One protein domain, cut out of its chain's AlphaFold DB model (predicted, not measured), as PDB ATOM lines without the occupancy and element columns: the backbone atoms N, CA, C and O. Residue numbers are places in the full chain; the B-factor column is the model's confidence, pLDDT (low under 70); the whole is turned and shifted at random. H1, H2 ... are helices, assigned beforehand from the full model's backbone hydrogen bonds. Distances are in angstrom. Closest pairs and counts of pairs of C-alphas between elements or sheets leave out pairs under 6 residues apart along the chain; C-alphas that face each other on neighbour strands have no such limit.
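Overview. This is residues 420 to 459 of the 1063 residues of the protein "ARID domain-containing protein" of Hypsizygus marmoreus (UniProt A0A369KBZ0). Picture a small helical hairpin, H1 and H2, with a long helix, H3, leading away from the end of H2 as an arm. H2 and H3 make a corner, L-like, and residues 451 to 459 of H3 stick out from the body. The printed part has 40 residues with three named helices, H1, H2 and H3 in that order, and no named strand; the class is all helix. The whole is loose, with a radius of gyration of the C-alphas of 11.9 A, and only just elongated, spanning 35 by 18 by 12 A.

Along the chain. Begin at Asn 420 and go on to C-alpha 423 at (48.540, -27.340, 17.196), where H1, residues 423 to 428, begins. Next look at residues 433 to 441 for H2, 12.0 A from first to last C-alpha. Then find C-alpha 443 at (46.898, -27.346, 6.806); from there H3, residues 443 to 459, runs 24.4 A to C-alpha 459 at (24.648, -26.214, -3.240).

Arrangement. Look first at Val 423 and Ile 436, the closest C-alphas of H1 and H2, 6.6 A apart: these helices touch. They form a hairpin, running opposite ways at a shallow tilt of 27 degrees. H2 and H3 are close but not clearly touching; their closest C-alphas, of Val 439 and Leu 446, are 7.5 A apart. Their lines are about perpendicular, at 75 degrees. H1 and H3 are apart. In H1, H2 and H3 every O i to N i+4 pair is within hydrogen-bond range.

Size, cuts and confidence. Measure from Glu 433 to Gln 459 for the two C-alphas farthest apart, 35.6 A. Residues 451 to 459 of H3 stand free; the body without them spans 24 by 15 by 10 A. Both links, H1 to H2 and H2 to H3, are tight, and the printed part has no cut. The mean pLDDT of the printed part is 90.3, that of H3 is 85, and no printed residue is under 70.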
ATOM      1  N   ASN A 420      41.043 -27.336  10.788       94.69
ATOM      2  CA  ASN A 420      40.626 -26.061  11.369       94.69
ATOM      3  C   ASN A 420      41.106 -25.870  12.818       94.69
ATOM      4  O   ASN A 420      40.960 -24.772  13.345       94.69
ATOM      5  N   GLN A 421      41.674 -26.904  13.446       96.19
ATOM      6  CA  GLN A 421      42.181 -26.837  14.817       96.19
ATOM      7  C   GLN A 421      43.645 -26.378  14.857       96.19
ATOM      8  O   GLN A 421      44.442 -26.644  13.945       96.19
ATOM      9  N   SER A 422      44.014 -25.704  15.944       96.31
ATOM     10  CA  SER A 422      45.401 -25.295  16.202       96.31
ATOM     11  C   SER A 422      46.269 -26.455  16.723       96.31
ATOM     12  O   SER A 422      45.762 -27.432  17.264       96.31
ATOM     13  N   VAL A 423      47.601 -26.343  16.624       95.06
ATOM     14  CA  VAL A 423      48.540 -27.340  17.196       95.06
ATOM     15  C   VAL A 423      48.305 -27.553  18.695       95.06
ATOM     16  O   VAL A 423      48.326 -28.685  19.172       95.06
ATOM     17  N   ALA A 424      48.079 -26.468  19.441       95.81
ATOM     18  CA  ALA A 424      47.849 -26.522  20.883       95.81
ATOM     19  C   ALA A 424      46.545 -27.262  21.227       95.81
ATOM     20  O   ALA A 424      46.513 -28.076  22.144       95.81
ATOM     21  N   GLU A 425      45.495 -27.018  20.448       95.12
ATOM     22  CA  GLU A 425      44.176 -27.639  20.577       95.12
ATOM     23  C   GLU A 425      44.191 -29.127  20.198       95.12
ATOM     24  O   GLU A 425      43.631 -29.948  20.921       95.12
ATOM     25  N   LEU A 426      44.920 -29.500  19.141       96.62
ATOM     26  CA  LEU A 426      45.130 -30.900  18.760       96.62
ATOM     27  C   LEU A 426      45.899 -31.679  19.838       96.62
ATOM     28  O   LEU A 426      45.530 -32.809  20.159       96.62
ATOM     29  N   ARG A 427      46.927 -31.070  20.451       97.00
ATOM     30  CA  ARG A 427      47.624 -31.667  21.606       97.00
ATOM     31  C   ARG A 427      46.712 -31.767  22.831       97.00
ATOM     32  O   ARG A 427      46.719 -32.800  23.493       97.00
ATOM     33  N   ALA A 428      45.880 -30.758  23.100       94.88
ATOM     34  CA  ALA A 428      44.882 -30.810  24.173       94.88
ATOM     35  C   ALA A 428      43.830 -31.919  23.952       94.88
ATOM     36  O   ALA A 428      43.367 -32.528  24.914       94.88
ATOM     37  N   GLN A 429      43.507 -32.244  22.695       94.69
ATOM     38  CA  GLN A 429      42.649 -33.373  22.310       94.69
ATOM     39  C   GLN A 429      43.387 -34.731  22.251       94.69
ATOM     40  O   GLN A 429      42.803 -35.715  21.804       94.69
ATOM     41  N   ASN A 430      44.649 -34.818  22.704       93.25
ATOM     42  CA  ASN A 430      45.499 -36.020  22.635       93.25
ATOM     43  C   ASN A 430      45.639 -36.623  21.216       93.25
ATOM     44  O   ASN A 430      45.839 -37.827  21.045       93.25
ATOM     45  N   VAL A 431      45.572 -35.787  20.175       94.62
ATOM     46  CA  VAL A 431      45.856 -36.218  18.799       94.62
ATOM     47  C   VAL A 431      47.347 -36.546  18.676       94.62
ATOM     48  O   VAL A 431      48.202 -35.792  19.135       94.62
ATOM     49  N   GLN A 432      47.675 -37.683  18.056       93.94
ATOM     50  CA  GLN A 432      49.061 -38.153  17.960       93.94
ATOM     51  C   GLN A 432      49.959 -37.149  17.209       93.94
ATOM     52  O   GLN A 432      49.590 -36.626  16.158       93.94
ATOM     53  N   GLU A 433      51.175 -36.915  17.707       89.81
ATOM     54  CA  GLU A 433      52.089 -35.875  17.198       89.81
ATOM     55  C   GLU A 433      52.497 -36.075  15.716       89.81
ATOM     56  O   GLU A 433      52.813 -35.113  15.019       89.81
ATOM     57  N   ASN A 434      52.438 -37.305  15.190       89.31
ATOM     58  CA  ASN A 434      52.592 -37.606  13.758       89.31
ATOM     59  C   ASN A 434      51.414 -37.068  12.914       89.31
ATOM     60  O   ASN A 434      51.636 -36.471  11.860       89.31
ATOM     61  N   ILE A 435      50.178 -37.222  13.394       90.75
ATOM     62  CA  ILE A 435      48.962 -36.653  12.805       90.75
ATOM     63  C   ILE A 435      49.009 -35.130  12.916       90.75
ATOM     64  O   ILE A 435      48.712 -34.459  11.935       90.75
ATOM     65  N   ILE A 436      49.451 -34.575  14.049       95.75
ATOM     66  CA  ILE A 436      49.614 -33.123  14.222       95.75
ATOM     67  C   ILE A 436      50.618 -32.561  13.212       95.75
ATOM     68  O   ILE A 436      50.287 -31.623  12.492       95.75
ATOM     69  N   LYS A 437      51.805 -33.167  13.076       93.06
ATOM     70  CA  LYS A 437      52.803 -32.762  12.067       93.06
ATOM     71  C   LYS A 437      52.266 -32.875  10.638       93.06
ATOM     72  O   LYS A 437      52.519 -31.985   9.830       93.06
ATOM     73  N   PHE A 438      51.488 -33.916  10.328       93.88
ATOM     74  CA  PHE A 438      50.842 -34.047   9.020       93.88
ATOM     75  C   PHE A 438      49.767 -32.974   8.787       93.88
ATOM     76  O   PHE A 438      49.740 -32.367   7.718       93.88
ATOM     77  N   VAL A 439      48.894 -32.720   9.767       95.62
ATOM     78  CA  VAL A 439      47.867 -31.669   9.702       95.62
ATOM     79  C   VAL A 439      48.526 -30.306   9.525       95.62
ATOM     80  O   VAL A 439      48.087 -29.553   8.667       95.62
ATOM     81  N   GLU A 440      49.608 -30.017  10.250       95.62
ATOM     82  CA  GLU A 440      50.348 -28.756  10.158       95.62
ATOM     83  C   GLU A 440      50.968 -28.559   8.769       95.62
ATOM     84  O   GLU A 440      50.648 -27.595   8.072       95.62
ATOM     85  N   GLN A 441      51.776 -29.526   8.317       94.62
ATOM     86  CA  GLN A 441      52.467 -29.487   7.022       94.62
ATOM     87  C   GLN A 441      51.498 -29.406   5.829       94.62
ATOM     88  O   GLN A 441      51.871 -28.943   4.753       94.62
ATOM     89  N   ASN A 442      50.248 -29.843   6.008       94.19
ATOM     90  CA  ASN A 442      49.230 -29.865   4.963       94.19
ATOM     91  C   ASN A 442      48.034 -28.934   5.254       94.19
ATOM     92  O   ASN A 442      47.056 -28.983   4.503       94.19
ATOM     93  N   ARG A 443      48.086 -28.064   6.284       94.69
ATOM     94  CA  ARG A 443      46.898 -27.346   6.806       94.69
ATOM     95  C   ARG A 443      46.165 -26.569   5.716       94.69
ATOM     96  O   ARG A 443      44.966 -26.755   5.545       94.69
ATOM     97  N   ALA A 444      46.883 -25.773   4.925       92.50
ATOM     98  CA  ALA A 444      46.294 -24.966   3.851       92.50
ATOM     99  C   ALA A 444      45.586 -25.810   2.766       92.50
ATOM    100  O   ALA A 444      44.580 -25.381   2.200       92.50
ATOM    101  N   HIS A 445      46.073 -27.026   2.490       89.38
ATOM    102  CA  HIS A 445      45.406 -27.957   1.576       89.38
ATOM    103  C   HIS A 445      44.159 -28.559   2.225       89.38
ATOM    104  O   HIS A 445      43.107 -28.614   1.593       89.38
ATOM    105  N   LEU A 446      44.258 -29.011   3.477       94.94
ATOM    106  CA  LEU A 446      43.138 -29.629   4.184       94.94
ATOM    107  C   LEU A 446      41.994 -28.621   4.396       94.94
ATOM    108  O   LEU A 446      40.841 -28.951   4.137       94.94
ATOM    109  N   GLN A 447      42.309 -27.370   4.745       93.81
ATOM    110  CA  GLN A 447      41.337 -26.275   4.853       93.81
ATOM    111  C   GLN A 447      40.640 -25.981   3.516       93.81
ATOM    112  O   GLN A 447      39.419 -25.825   3.487       93.81
ATOM    113  N   ARG A 448      41.377 -25.990   2.393       90.06
ATOM    114  CA  ARG A 448      40.776 -25.890   1.050       90.06
ATOM    115  C   ARG A 448      39.802 -27.045   0.789       90.06
ATOM    116  O   ARG A 448      38.686 -26.795   0.346       90.06
ATOM    117  N   THR A 449      40.179 -28.278   1.129       86.31
ATOM    118  CA  THR A 449      39.315 -29.465   0.988       86.31
ATOM    119  C   THR A 449      38.052 -29.385   1.862       86.31
ATOM    120  O   THR A 449      36.976 -29.771   1.407       86.31
ATOM    121  N   VAL A 450      38.139 -28.844   3.085       88.75
ATOM    122  CA  VAL A 450      36.962 -28.576   3.938       88.75
ATOM    123  C   VAL A 450      36.047 -27.526   3.301       88.75
ATOM    124  O   VAL A 450      34.835 -27.729   3.231       88.75
ATOM    125  N   MET A 451      36.614 -26.423   2.800       88.44
ATOM    126  CA  MET A 451      35.857 -25.344   2.156       88.44
ATOM    127  C   MET A 451      35.124 -25.829   0.895       88.44
ATOM    128  O   MET A 451      33.959 -25.491   0.690       88.44
ATOM    129  N   GLU A 452      35.772 -26.669   0.087       85.50
ATOM    130  CA  GLU A 452      35.211 -27.273  -1.126       85.50
ATOM    131  C   GLU A 452      34.043 -28.229  -0.813       85.50
ATOM    132  O   GLU A 452      32.965 -28.103  -1.402       85.50
ATOM    133  N   GLN A 453      34.191 -29.112   0.187       83.88
ATOM    134  CA  GLN A 453      33.084 -29.958   0.665       83.88
ATOM    135  C   GLN A 453      31.923 -29.128   1.239       83.88
ATOM    136  O   GLN A 453      30.755 -29.461   1.014       83.88
ATOM    137  N   GLY A 454      32.222 -28.030   1.941       82.31
ATOM    138  CA  GLY A 454      31.220 -27.080   2.427       82.31
ATOM    139  C   GLY A 454      30.416 -26.446   1.288       82.31
ATOM    140  O   GLY A 454      29.185 -26.410   1.348       82.31
ATOM    141  N   MET A 455      31.094 -26.025   0.218       80.56
ATOM    142  CA  MET A 455      30.476 -25.434  -0.974       80.56
ATOM    143  C   MET A 455      29.533 -26.424  -1.675       80.56
ATOM    144  O   MET A 455      28.371 -26.101  -1.931       80.56
ATOM    145  N   PHE A 456      29.993 -27.661  -1.895       77.38
ATOM    146  CA  PHE A 456      29.199 -28.724  -2.518       77.38
ATOM    147  C   PHE A 456      27.956 -29.088  -1.683       77.38
ATOM    148  O   PHE A 456      26.852 -29.236  -2.212       77.38
ATOM    149  N   ARG A 457      28.100 -29.167  -0.352       71.62
ATOM    150  CA  ARG A 457      26.983 -29.445   0.566       71.62
ATOM    151  C   ARG A 457      25.977 -28.287   0.633       71.62
ATOM    152  O   ARG A 457      24.776 -28.541   0.717       71.62
ATOM    153  N   GLY A 458      26.445 -27.040   0.551       71.38
ATOM    154  CA  GLY A 458      25.593 -25.850   0.473       71.38
ATOM    155  C   GLY A 458      24.753 -25.805  -0.807       71.38
ATOM    156  O   GLY A 458      23.555 -25.527  -0.749       71.38
ATOM    157  N   GLN A 459      25.345 -26.169  -1.950       70.44
ATOM    158  CA  GLN A 459      24.648 -26.214  -3.240       70.44
ATOM    159  C   GLN A 459      23.510 -27.255  -3.265       70.44
ATOM    160  O   GLN A 459      22.480 -27.020  -3.894       70.44
TER     161      GLN A 459